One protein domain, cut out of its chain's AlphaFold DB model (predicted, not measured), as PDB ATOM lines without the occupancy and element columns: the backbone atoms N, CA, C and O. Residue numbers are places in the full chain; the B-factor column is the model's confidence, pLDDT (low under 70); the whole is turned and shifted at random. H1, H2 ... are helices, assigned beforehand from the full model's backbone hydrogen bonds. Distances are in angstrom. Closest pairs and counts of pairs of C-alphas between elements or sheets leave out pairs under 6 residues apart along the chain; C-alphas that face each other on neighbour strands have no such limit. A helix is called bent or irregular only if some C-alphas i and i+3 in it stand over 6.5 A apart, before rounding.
ATOM      1  N   ASN A  29       7.880  10.668 -19.573       97.31
ATOM      2  CA  ASN A  29       9.076  11.185 -20.231       97.31
ATOM      3  C   ASN A  29       8.698  12.298 -21.226       97.31
ATOM      4  O   ASN A  29       7.861  12.110 -22.113       97.31
ATOM      5  N   LYS A  30       9.296  13.483 -21.062       96.25
ATOM      6  CA  LYS A  30       8.938  14.671 -21.847       96.25
ATOM      7  C   LYS A  30       9.281  14.508 -23.328       96.25
ATOM      8  O   LYS A  30       8.471  14.886 -24.173       96.25
ATOM      9  N   LEU A  31      10.431  13.923 -23.647       96.19
ATOM     10  CA  LEU A  31      10.855  13.697 -25.027       96.19
ATOM     11  C   LEU A  31       9.943  12.691 -25.740       96.19
ATOM     12  O   LEU A  31       9.527  12.946 -26.868       96.19
ATOM     13  N   GLU A  32       9.596  11.585 -25.085       96.75
ATOM     14  CA  GLU A  32       8.663  10.589 -25.634       96.75
ATOM     15  C   GLU A  32       7.279  11.195 -25.876       96.75
ATOM     16  O   GLU A  32       6.759  11.089 -26.984       96.75
ATOM     17  N   MET A  33       6.742  11.955 -24.917       95.69
ATOM     18  CA  MET A  33       5.465  12.657 -25.094       95.69
ATOM     19  C   MET A  33       5.492  13.620 -26.294       95.69
ATOM     20  O   MET A  33       4.528  13.700 -27.056       95.69
ATOM     21  N   TYR A  34       6.598  14.342 -26.507       95.50
ATOM     22  CA  TYR A  34       6.748  15.219 -27.675       95.50
ATOM     23  C   TYR A  34       6.815  14.434 -28.990       95.50
ATOM     24  O   TYR A  34       6.219  14.864 -29.980       95.50
ATOM     25  N   ARG A  35       7.508  13.288 -29.009       96.31
ATOM     26  CA  ARG A  35       7.563  12.394 -30.175       96.31
ATOM     27  C   ARG A  35       6.189  11.841 -30.521       96.31
ATOM     28  O   ARG A  35       5.812  11.890 -31.684       96.31
ATOM     29  N   GLU A  36       5.422  11.392 -29.532       95.81
ATOM     30  CA  GLU A  36       4.048  10.915 -29.731       95.81
ATOM     31  C   GLU A  36       3.130  12.026 -30.250       95.81
ATOM     32  O   GLU A  36       2.341  11.817 -31.168       95.81
ATOM     33  N   LYS A  37       3.254  13.235 -29.691       93.81
ATOM     34  CA  LYS A  37       2.388  14.368 -30.032       93.81
ATOM     35  C   LYS A  37       2.657  14.953 -31.419       93.81
ATOM     36  O   LYS A  37       1.721  15.396 -32.083       93.81
ATOM     37  N   PHE A  38       3.922  15.045 -31.823       94.69
ATOM     38  CA  PHE A  38       4.316  15.766 -33.038       94.69
ATOM     39  C   PHE A  38       4.884  14.867 -34.139       94.69
ATOM     40  O   PHE A  38       4.856  15.268 -35.302       94.69
ATOM     41  N   GLY A  39       5.379  13.677 -33.797       96.94
ATOM     42  CA  GLY A  39       6.182  12.833 -34.677       96.94
ATOM     43  C   GLY A  39       7.640  13.295 -34.777       96.94
ATOM     44  O   GLY A  39       7.959  14.475 -34.613       96.94
ATOM     45  N   GLU A  40       8.536  12.356 -35.086       95.44
ATOM     46  CA  GLU A  40       9.988  12.591 -35.170       95.44
ATOM     47  C   GLU A  40      10.375  13.668 -36.193       95.44
ATOM     48  O   GLU A  40      11.223  14.517 -35.923       95.44
ATOM     49  N   GLU A  41       9.744  13.659 -37.368       96.19
ATOM     50  CA  GLU A  41      10.069  14.601 -38.443       96.19
ATOM     51  C   GLU A  41       9.761  16.045 -38.038       96.19
ATOM     52  O   GLU A  41      10.615  16.928 -38.116       96.19
ATOM     53  N   ARG A  42       8.552  16.281 -37.519       95.62
ATOM     54  CA  ARG A  42       8.149  17.612 -37.067       95.62
ATOM     55  C   ARG A  42       8.977  18.065 -35.875       95.62
ATOM     56  O   ARG A  42       9.322  19.242 -35.800       95.62
ATOM     57  N   LEU A  43       9.311  17.153 -34.960       95.81
ATOM     58  CA  LEU A  43      10.160  17.470 -33.817       95.81
ATOM     59  C   LEU A  43      11.539  17.966 -34.283       95.81
ATOM     60  O   LEU A  43      11.983  19.022 -33.837       95.81
ATOM     61  N   ARG A  44      12.164  17.286 -35.254       95.25
ATOM     62  CA  ARG A  44      13.442  17.713 -35.855       95.25
ATOM     63  C   ARG A  44      13.379  19.101 -36.501       95.25
ATOM     64  O   ARG A  44      14.376  19.813 -36.475       95.25
ATOM     65  N   GLN A  45      12.221  19.514 -37.016       95.56
ATOM     66  CA  GLN A  45      12.035  20.837 -37.625       95.56
ATOM     67  C   GLN A  45      11.803  21.955 -36.597       95.56
ATOM     68  O   GLN A  45      12.338  23.052 -36.748       95.56
ATOM     69  N   ILE A  46      11.009  21.709 -35.548       95.00
ATOM     70  CA  ILE A  46      10.660  22.750 -34.563       95.00
ATOM     71  C   ILE A  46      11.756  22.970 -33.518       95.00
ATOM     72  O   ILE A  46      11.898  24.079 -33.001       95.00
ATOM     73  N   MET A  47      12.529  21.927 -33.204       94.88
ATOM     74  CA  MET A  47      13.495  21.967 -32.112       94.88
ATOM     75  C   MET A  47      14.630  22.977 -32.306       94.88
ATOM     76  O   MET A  47      14.888  23.723 -31.361       94.88
ATOM     77  N   PRO A  48      15.266  23.090 -33.487       96.25
ATOM     78  CA  PRO A  48      16.302  24.097 -33.714       96.25
ATOM     79  C   PRO A  48      15.799  25.522 -33.468       96.25
ATOM     80  O   PRO A  48      16.456  26.299 -32.780       96.25
ATOM     81  N   ARG A  49      14.589  25.834 -33.952       95.94
ATOM     82  CA  ARG A  49      13.969  27.151 -33.762       95.94
ATOM     83  C   ARG A  49      13.700  27.440 -32.287       95.94
ATOM     84  O   ARG A  49      13.966  28.543 -31.827       95.94
ATOM     85  N   LEU A  50      13.171  26.465 -31.550       95.56
ATOM     86  CA  LEU A  50      12.875  26.640 -30.129       95.56
ATOM     87  C   LEU A  50      14.153  26.850 -29.308       95.56
ATOM     88  O   LEU A  50      14.209  27.758 -28.485       95.56
ATOM     89  N   THR A  51      15.195  26.061 -29.575       96.44
ATOM     90  CA  THR A  51      16.501  26.217 -28.921       96.44
ATOM     91  C   THR A  51      17.128  27.575 -29.228       96.44
ATOM     92  O   THR A  51      17.689  28.189 -28.325       96.44
ATOM     93  N   GLN A  52      17.006  28.066 -30.465       97.56
ATOM     94  CA  GLN A  52      17.514  29.383 -30.844       97.56
ATOM     95  C   GLN A  52      16.819  30.512 -30.069       97.56
ATOM     96  O   GLN A  52      17.505  31.349 -29.498       97.56
ATOM     97  N   VAL A  53      15.483  30.504 -29.990       97.31
ATOM     98  CA  VAL A  53      14.722  31.530 -29.247       97.31
ATOM     99  C   VAL A  53      15.128  31.568 -27.772       97.31
ATOM    100  O   VAL A  53      15.270  32.637 -27.195       97.31
ATOM    101  N   PHE A  54      15.360  30.410 -27.152       97.00
ATOM    102  CA  PHE A  54      15.863  30.370 -25.776       97.00
ATOM    103  C   PHE A  54      17.279  30.948 -25.668       97.00
ATOM    104  O   PHE A  54      17.561  31.686 -24.726       97.00
ATOM    105  N   ALA A  55      18.155  30.648 -26.630       97.56
ATOM    106  CA  ALA A  55      19.527  31.143 -26.636       97.56
ATOM    107  C   ALA A  55      19.609  32.670 -26.806       97.56
ATOM    108  O   ALA A  55      20.488  33.289 -26.210       97.56
ATOM    109  N   GLU A  56      18.690  33.277 -27.563       97.88
ATOM    110  CA  GLU A  56      18.569  34.737 -27.712       97.88
ATOM    111  C   GLU A  56      18.273  35.432 -26.369       97.88
ATOM    112  O   GLU A  56      18.759  36.534 -26.127       97.88
ATOM    113  N   GLU A  57      17.589  34.739 -25.455       95.31
ATOM    114  CA  GLU A  57      17.317  35.186 -24.081       95.31
ATOM    115  C   GLU A  57      18.371  34.697 -23.062       95.31
ATOM    116  O   GLU A  57      18.185  34.803 -21.849       95.31
ATOM    117  N   GLY A  58      19.483  34.110 -23.525       96.62
ATOM    118  CA  GLY A  58      20.544  33.580 -22.659       96.62
ATOM    119  C   GLY A  58      20.171  32.298 -21.901       96.62
ATOM    120  O   GLY A  58      20.825  31.945 -20.918       96.62
ATOM    121  N   LEU A  59      19.133  31.581 -22.342       96.06
ATOM    122  CA  LEU A  59      18.643  30.345 -21.733       96.06
ATOM    123  C   LEU A  59      18.979  29.118 -22.593       96.06
ATOM    124  O   LEU A  59      19.042  29.172 -23.819       96.06
ATOM    125  N   LYS A  60      19.150  27.959 -21.947       96.75
ATOM    126  CA  LYS A  60      19.341  26.672 -22.633       96.75
ATOM    127  C   LYS A  60      18.054  25.856 -22.588       96.75
ATOM    128  O   LYS A  60      17.671  25.378 -21.529       96.75
ATOM    129  N   TYR A  61      17.423  25.625 -23.732       96.88
ATOM    130  CA  TYR A  61      16.251  24.751 -23.787       96.88
ATOM    131  C   TYR A  61      16.611  23.269 -23.568       96.88
ATOM    132  O   TYR A  61      17.609  22.784 -24.107       96.88
ATOM    133  N   SER A  62      15.763  22.533 -22.842       95.75
ATOM    134  CA  SER A  62      15.835  21.079 -22.685       95.75
ATOM    135  C   SER A  62      14.477  20.363 -22.824       95.75
ATOM    136  O   SER A  62      13.430  20.784 -22.311       95.75
ATOM    137  N   LEU A  63      14.513  19.217 -23.516       94.62
ATOM    138  CA  LEU A  63      13.427  18.228 -23.589       94.62
ATOM    139  C   LEU A  63      13.574  17.078 -22.587       94.62
ATOM    140  O   LEU A  63      12.758  16.158 -22.615       94.62
ATOM    141  N   GLY A  64      14.596  17.099 -21.737       95.31
ATOM    142  CA  GLY A  64      14.778  16.070 -20.721       95.31
ATOM    143  C   GLY A  64      13.740  16.142 -19.598       95.31
ATOM    144  O   GLY A  64      12.879  17.028 -19.547       95.31
ATOM    145  N   GLY A  65      13.845  15.182 -18.683       95.38
ATOM    146  CA  GLY A  65      13.005  15.101 -17.494       95.38
ATOM    147  C   GLY A  65      11.577  14.608 -17.737       95.38
ATOM    148  O   GLY A  65      11.230  14.033 -18.777       95.38
ATOM    149  N   LEU A  66      10.744  14.817 -16.716       95.62
ATOM    150  CA  LEU A  66       9.343  14.404 -16.703       95.62
ATOM    151  C   LEU A  66       8.410  15.591 -16.947       95.62
ATOM    152  O   LEU A  66       8.659  16.717 -16.517       95.62
ATOM    153  N   THR A  67       7.282  15.317 -17.592       95.62
ATOM    154  CA  THR A  67       6.187  16.268 -17.809       95.62
ATOM    155  C   THR A  67       4.854  15.620 -17.464       95.62
ATOM    156  O   THR A  67       4.704  14.406 -17.551       95.62
ATOM    157  N   GLY A  68       3.858  16.414 -17.084       95.31
ATOM    158  CA  GLY A  68       2.566  15.875 -16.677       95.31
ATOM    159  C   GLY A  68       1.541  16.962 -16.404       95.31
ATOM    160  O   GLY A  68       1.616  18.060 -16.954       95.31
ATOM    161  N   ASN A  69       0.576  16.630 -15.558       95.69
ATOM    162  CA  ASN A  69      -0.433  17.558 -15.069       95.69
ATOM    163  C   ASN A  69       0.219  18.783 -14.406       95.69
ATOM    164  O   ASN A  69       1.241  18.632 -13.754       95.69
ATOM    165  N   THR A  70      -0.364  19.976 -14.522       96.00
ATOM    166  CA  THR A  70       0.199  21.214 -13.935       96.00
ATOM    167  C   THR A  70      -0.679  21.814 -12.838       96.00
ATOM    168  O   THR A  70      -0.443  22.934 -12.379       96.00
ATOM    169  N   LEU A  71      -1.709  21.091 -12.381       94.31
ATOM    170  CA  LEU A  71      -2.682  21.595 -11.412       94.31
ATOM    171  C   LEU A  71      -2.035  22.035 -10.094       94.31
ATOM    172  O   LEU A  71      -2.441  23.057  -9.537       94.31
ATOM    173  N   ASN A  72      -1.047  21.294  -9.576       92.62
ATOM    174  CA  ASN A  72      -0.391  21.682  -8.326       92.62
ATOM    175  C   ASN A  72       0.452  22.946  -8.509       92.62
ATOM    176  O   ASN A  72       0.387  23.834  -7.661       92.62
ATOM    177  N   SER A  73       1.159  23.073  -9.634       94.19
ATOM    178  CA  SER A  73       1.926  24.274  -9.969       94.19
ATOM    179  C   SER A  73       1.010  25.499 -10.072       94.19
ATOM    180  O   SER A  73       1.290  26.532  -9.473       94.19
ATOM    181  N   HIS A  74      -0.148  25.372 -10.730       95.38
ATOM    182  CA  HIS A  74      -1.135  26.456 -10.803       95.38
ATOM    183  C   HIS A  74      -1.703  26.846  -9.435       95.38
ATOM    184  O   HIS A  74      -1.861  28.032  -9.151       95.38
ATOM    185  N   ARG A  75      -1.997  25.867  -8.571       93.56
ATOM    186  CA  ARG A  75      -2.439  26.132  -7.192       93.56
ATOM    187  C   ARG A  75      -1.371  26.866  -6.389       93.56
ATOM    188  O   ARG A  75      -1.714  27.755  -5.615       93.56
ATOM    189  N   LEU A  76      -0.105  26.503  -6.582       91.94
ATOM    190  CA  LEU A  76       1.017  27.141  -5.907       91.94
ATOM    191  C   LEU A  76       1.179  28.597  -6.357       91.94
ATOM    192  O   LEU A  76       1.302  29.473  -5.508       91.94
ATOM    193  N   VAL A  77       1.077  28.874  -7.661       93.19
ATOM    194  CA  VAL A  77       1.090  30.248  -8.196       93.19
ATOM    195  C   VAL A  77      -0.057  31.074  -7.619       93.19
ATOM    196  O   VAL A  77       0.185  32.149  -7.082       93.19
ATOM    197  N   ALA A  78      -1.283  30.544  -7.613       93.31
ATOM    198  CA  ALA A  78      -2.436  31.243  -7.041       93.31
ATOM    199  C   ALA A  78      -2.289  31.533  -5.531       93.31
ATOM    200  O   ALA A  78      -2.865  32.496  -5.022       93.31
ATOM    201  N   ALA A  79      -1.541  30.704  -4.797       91.88
ATOM    202  CA  ALA A  79      -1.198  30.974  -3.404       91.88
ATOM    203  C   ALA A  79      -0.113  32.059  -3.287       91.88
ATOM    204  O   ALA A  79      -0.263  32.978  -2.485       91.88
ATOM    205  N   ALA A  80       0.936  31.993  -4.113       90.62
ATOM    206  CA  ALA A  80       2.035  32.959  -4.129       90.62
ATOM    207  C   ALA A  80       1.593  34.372  -4.552       90.62
ATOM    208  O   ALA A  80       2.113  35.359  -4.036       90.62
ATOM    209  N   GLU A  81       0.595  34.494  -5.432       91.94
ATOM    210  CA  GLU A  81       0.011  35.789  -5.809       91.94
ATOM    211  C   GLU A  81      -0.544  36.559  -4.605       91.94
ATOM    212  O   GLU A  81      -0.402  37.777  -4.538       91.94
ATOM    213  N   ARG A  82      -1.100  35.862  -3.603       91.31
ATOM    214  CA  ARG A  82      -1.663  36.494  -2.393       91.31
ATOM    215  C   ARG A  82      -0.611  37.171  -1.518       91.31
ATOM    216  O   ARG A  82      -0.968  37.984  -0.674       91.31
ATOM    217  N   VAL A  83       0.657  36.819  -1.708       90.50
ATOM    218  CA  VAL A  83       1.805  37.366  -0.972       90.50
ATOM    219  C   VAL A  83       2.769  38.128  -1.888       90.50
ATOM    220  O   VAL A  83       3.890  38.415  -1.490       90.50
ATOM    221  N   GLY A  84       2.355  38.454  -3.121       89.75
ATOM    222  CA  GLY A  84       3.156  39.243  -4.062       89.75
ATOM    223  C   GLY A  84       4.314  38.493  -4.731       89.75
ATOM    224  O   GLY A  84       5.160  39.122  -5.355       89.75
ATOM    225  N   LEU A  85       4.354  37.158  -4.642       90.12
ATOM    226  CA  LEU A  85       5.434  36.319  -5.189       90.12
ATOM    227  C   LEU A  85       5.033  35.552  -6.462       90.12
ATOM    228  O   LEU A  85       5.764  34.669  -6.908       90.12
ATOM    229  N   GLY A  86       3.878  35.872  -7.055       91.62
ATOM    230  CA  GLY A  86       3.341  35.169  -8.226       91.62
ATOM    231  C   GLY A  86       4.318  35.117  -9.405       91.62
ATOM    232  O   GLY A  86       4.624  34.031  -9.888       91.62
ATOM    233  N   SER A  87       4.858  36.268  -9.824       92.88
ATOM    234  CA  SER A  87       5.788  36.343 -10.965       92.88
ATOM    235  C   SER A  87       7.095  35.599 -10.712       92.88
ATOM    236  O   SER A  87       7.486  34.781 -11.539       92.88
ATOM    237  N   ALA A  88       7.711  35.797  -9.543       90.69
ATOM    238  CA  ALA A  88       8.949  35.106  -9.179       90.69
ATOM    239  C   ALA A  88       8.777  33.579  -9.206       90.69
ATOM    240  O   ALA A  88       9.620  32.853  -9.726       90.69
ATOM    241  N   LEU A  89       7.646  33.075  -8.704       93.25
ATOM    242  CA  LEU A  89       7.360  31.646  -8.749       93.25
ATOM    243  C   LEU A  89       7.091  31.139 -10.173       93.25
ATOM    244  O   LEU A  89       7.499  30.028 -10.510       93.25
ATOM    245  N   VAL A  90       6.386  31.909 -11.006       95.06
ATOM    246  CA  VAL A  90       6.161  31.522 -12.405       95.06
ATOM    247  C   VAL A  90       7.490  31.419 -13.149       95.06
ATOM    248  O   VAL A  90       7.703  30.425 -13.839       95.06
ATOM    249  N   GLU A  91       8.397  32.378 -12.970       94.25
ATOM    250  CA  GLU A  91       9.738  32.339 -13.566       94.25
ATOM    251  C   GLU A  91      10.513  31.084 -13.142       94.25
ATOM    252  O   GLU A  91      11.012  30.353 -13.999       94.25
ATOM    253  N   GLU A  92      10.523  30.760 -11.847       93.94
ATOM    254  CA  GLU A  92      11.178  29.553 -11.328       93.94
ATOM    255  C   GLU A  92      10.557  28.256 -11.870       93.94
ATOM    256  O   GLU A  92      11.273  27.322 -12.238       93.94
ATOM    257  N   LEU A  93       9.225  28.185 -11.984       95.00
ATOM    258  CA  LEU A  93       8.539  27.032 -12.578       95.00
ATOM    259  C   LEU A  93       8.879  26.876 -14.065       95.00
ATOM    260  O   LEU A  93       9.150  25.762 -14.518       95.00
ATOM    261  N   MET A  94       8.880  27.974 -14.826       95.19
ATOM    262  CA  MET A  94       9.192  27.957 -16.258       95.19
ATOM    263  C   MET A  94      10.649  27.567 -16.498       95.19
ATOM    264  O   MET A  94      10.921  26.692 -17.321       95.19
ATOM    265  N   LYS A  95      11.583  28.143 -15.736       95.06
ATOM    266  CA  LYS A  95      13.004  27.788 -15.779       95.06
ATOM    267  C   LYS A  95      13.219  26.320 -15.413       95.06
ATOM    268  O   LYS A  95      13.871  25.588 -16.160       95.06
ATOM    269  N   GLY A  96      12.594  25.862 -14.327       94.19
ATOM    270  CA  GLY A  96      12.628  24.467 -13.900       94.19
ATOM    271  C   GLY A  96      12.165  23.504 -14.998       94.19
ATOM    272  O   GLY A  96      12.827  22.504 -15.272       94.19
ATOM    273  N   TYR A  97      11.055  23.830 -15.664       95.50
ATOM    274  CA  TYR A  97      10.445  22.988 -16.694       95.50
ATOM    275  C   TYR A  97      11.185  22.993 -18.039       95.50
ATOM    276  O   TYR A  97      11.298  21.950 -18.696       95.50
ATOM    277  N   PHE A  98      11.627  24.164 -18.501       96.31
ATOM    278  CA  PHE A  98      12.185  24.329 -19.846       96.31
ATOM    279  C   PHE A  98      13.701  24.192 -19.910       96.31
ATOM    280  O   PHE A  98      14.201  23.829 -20.969       96.31
ATOM    281  N   THR A  99      14.411  24.442 -18.813       96.31
ATOM    282  CA  THR A  99      15.880  24.512 -18.804       96.31
ATOM    283  C   THR A  99      16.490  23.435 -17.914       96.31
ATOM    284  O   THR A  99      17.495  22.832 -18.275       96.31
ATOM    285  N   GLU A 100      15.881  23.171 -16.756       95.19
ATOM    286  CA  GLU A 100      16.497  22.359 -15.694       95.19
ATOM    287  C   GLU A 100      15.934  20.933 -15.595       95.19
ATOM    288  O   GLU A 100      16.286  20.204 -14.670       95.19
ATOM    289  N   GLU A 101      15.056  20.535 -16.521       95.56
ATOM    290  CA  GLU A 101      14.482  19.179 -16.600       95.56
ATOM    291  C   GLU A 101      13.726  18.746 -15.326       95.56
ATOM    292  O   GLU A 101      13.550  17.555 -15.050       95.56
ATOM    293  N   ARG A 102      13.243  19.713 -14.535       92.94
ATOM    294  CA  ARG A 102      12.548  19.458 -13.269       92.94
ATOM    295  C   ARG A 102      11.083  19.116 -13.502       92.94
ATOM    296  O   ARG A 102      10.372  19.784 -14.254       92.94
ATOM    297  N   PHE A 103      10.595  18.132 -12.750       93.44
ATOM    298  CA  PHE A 103       9.172  17.826 -12.718       93.44
ATOM    299  C   PHE A 103       8.417  18.825 -11.831       93.44
ATOM    300  O   PHE A 103       8.465  18.766 -10.605       93.44
ATOM    301  N   ILE A 104       7.701  19.756 -12.458       91.38
ATOM    302  CA  ILE A 104       7.061  20.891 -11.770       91.38
ATOM    303  C   ILE A 104       5.771  20.551 -11.012       91.38
ATOM    304  O   ILE A 104       5.240  21.401 -10.296       91.38
ATOM    305  N   ASN A 105       5.247  19.333 -11.169       88.81
ATOM    306  CA  ASN A 105       4.033  18.883 -10.484       88.81
ATOM    307  C   ASN A 105       4.321  18.070  -9.214       88.81
ATOM    308  O   ASN A 105       3.384  17.616  -8.548       88.81
ATOM    309  N   ASP A 106       5.598  17.891  -8.874       76.75
ATOM    310  CA  ASP A 106       6.003  17.236  -7.641       76.75
ATOM    311  C   ASP A 106       5.659  18.118  -6.433       76.75
ATOM    312  O   ASP A 106       6.143  19.239  -6.287       76.75
ATOM    313  N   ARG A 107       4.814  17.588  -5.543       68.81
ATOM    314  CA  ARG A 107       4.402  18.249  -4.297       68.81
ATOM    315  C   ARG A 107       5.565  18.419  -3.310       68.81
ATOM    316  O   ARG A 107       5.489  19.292  -2.448       68.81
ATOM    317  N   HIS A 108       6.595  17.584  -3.408       64.44
ATOM    318  CA  HIS A 108       7.776  17.600  -2.543       64.44
ATOM    319  C   HIS A 108       9.051  17.971  -3.306       64.44
ATOM    320  O   HIS A 108      10.144  17.928  -2.739       64.44
ATOM    321  N   GLY A 109       8.912  18.349  -4.577       60.19
ATOM    322  CA  GLY A 109      10.033  18.547  -5.476       60.19
ATOM    323  C   GLY A 109      10.867  19.769  -5.119       60.19
ATOM    324  O   GLY A 109      10.419  20.658  -4.387       60.19
ATOM    325  N   PRO A 110      12.077  19.875  -5.681       55.25
ATOM    326  CA  PRO A 110      13.015  20.946  -5.374       55.25
ATOM    327  C   PRO A 110      12.510  22.343  -5.757       55.25
ATOM    328  O   PRO A 110      13.065  23.310  -5.268       55.25
ATOM    329  N   VAL A 111      11.456  22.494  -6.570       57.72
ATOM    330  CA  VAL A 111      10.880  23.821  -6.879       57.72
ATOM    331  C   VAL A 111      10.024  24.342  -5.721       57.72
ATOM    332  O   VAL A 111      10.246  25.445  -5.234       57.72
ATOM    333  N   THR A 112       9.121  23.514  -5.185       54.69
ATOM    334  CA  THR A 112       8.510  23.748  -3.860       54.69
ATOM    335  C   THR A 112       9.574  23.794  -2.757       54.69
ATOM    336  O   THR A 112       9.417  24.491  -1.763       54.69
ATOM    337  N   GLY A 113      10.667  23.070  -3.007       51.25
ATOM    338  CA  GLY A 113      11.928  22.950  -2.298       51.25
ATOM    339  C   GLY A 113      12.655  24.267  -1.963       51.25
ATOM    340  O   GLY A 113      12.685  24.828  -0.876       51.25
ATOM    341  N   GLN A 114      13.288  24.795  -2.989       48.19
ATOM    342  CA  GLN A 114      14.059  26.023  -2.954       48.19
ATOM    343  C   GLN A 114      13.205  27.213  -2.491       48.19
ATOM    344  O   GLN A 114      13.700  28.105  -1.803       48.19
ATOM    345  N   LEU A 115      11.909  27.217  -2.826       50.00
ATOM    346  CA  LEU A 115      10.979  28.240  -2.358       50.00
ATOM    347  C   LEU A 115      10.678  28.105  -0.850       50.00
ATOM    348  O   LEU A 115      10.577  29.132  -0.180       50.00
ATOM    349  N   TRP A 116      10.594  26.878  -0.292       48.47
ATOM    350  CA  TRP A 116      10.387  26.653   1.156       48.47
ATOM    351  C   TRP A 116      11.535  27.184   2.006       48.47
ATOM    352  O   TRP A 116      11.299  27.637   3.124       48.47
ATOM    353  N   SER A 117      12.763  27.145   1.487       47.00
ATOM    354  CA  SER A 117      13.942  27.612   2.218       47.00
ATOM    355  C   SER A 117      14.176  29.116   2.077       47.00
ATOM    356  O   SER A 117      14.674  29.741   3.010       47.00
ATOM    357  N   THR A 118      13.800  29.714   0.943       48.94
ATOM    358  CA  THR A 118      14.055  31.138   0.669       48.94
ATOM    359  C   THR A 118      12.918  32.069   1.100       48.94
ATOM    360  O   THR A 118      13.180  33.242   1.354       48.94
ATOM    361  N   HIS A 119      11.675  31.577   1.231       54.50
ATOM    362  CA  HIS A 119      10.499  32.410   1.528       54.50
ATOM    363  C   HIS A 119       9.535  31.745   2.544       54.50
ATOM    364  O   HIS A 119       8.444  31.300   2.177       54.50
TER     365      HIS A 119
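AT A GLANCE: This is residues 29 to 119 of the 174 residues of a protein of Tetraselmis sp. GSL018 (UniProt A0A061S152). What would one see first? The helices form two groups at the two ends of an elongated body: H1 and H2 make a corner at one end, and H3, H4 and H5 form a loose triangle at the other. The link of residues 57 to 70 runs through the space between the groups. What is it built of? The 91 printed residues hold five named helices, H1 to H5 in chain order, with 59 residues in them, and no named strand; the class is all helix. It is only just compact, close to loose, with a radius of gyration of the C-alphas of 14.6 A and spans of 44 by 27 by 18 A.

HOW THE PARTS SIT: How do the first two helices stand? H1, residues 30 to 38, and H2, residues 40 to 56, are close but not clearly touching; their closest C-alphas, Arg 35 and Leu 43, are 6.8 A apart. They run opposite ways at a steep tilt of 59 degrees. What do the later helices touch? H3, residues 71 to 81, and H4, residues 86 to 98, touch as a helical hairpin, the closest C-alphas being those of Ala 80 and Gly 86 at 4.8 A, opposite ways at a shallow tilt of 32 degrees, only just short of steep. H4, with residues 92 to 96 alone, only just touches H5, residues 110 to 118, with 3 pairs of C-alphas within 8 A, the closest those of Leu 93 and Val 111 at 6.9 A; this helical hairpin runs opposite ways at a steep tilt of 37 degrees, only just beyond shallow. What stays apart? H1 and H2 are each apart from H3, H4 and H5, and H3 and H5 are only just apart at 8.5 A between their closest C-alphas. What do the backbones show? In H1, H3, H4 and H5 every O i to N i+4 pair is within hydrogen-bond range; in H2, 11 of 13 are.

IN THESE COORDINATES: Where does the first helix begin? C-alpha 30 of H1 is at (8.938, 14.671, -21.847), and H1 measures 12.2 A from first to last C-alpha. How long are the others? H2 measures 24.9 A, H3 15.5 A, H4 18.2 A and H5 11.9 A, where H5 ends with C-alpha 118 at (14.055, 31.138, 0.669). Is any helix uneven? H2 has a kink of 27 degrees near residue 47 and is only just irregular, with C-alphas 45 and 48 being 6.6 A apart.

THE WHOLE: How large is it? The two C-alphas farthest apart, those of Glu 41 and Val 83, are 44.6 A apart. Are there cuts or long links? The printed part has no cut; the links H2 to H3 and H4 to H5 are long, and H1 to H2 and H3 to H4 are tight. Where is confidence low? The mean pLDDT of the printed part is 88.8, but residues 107 to 119 are under 70, and H5 has a mean of 51.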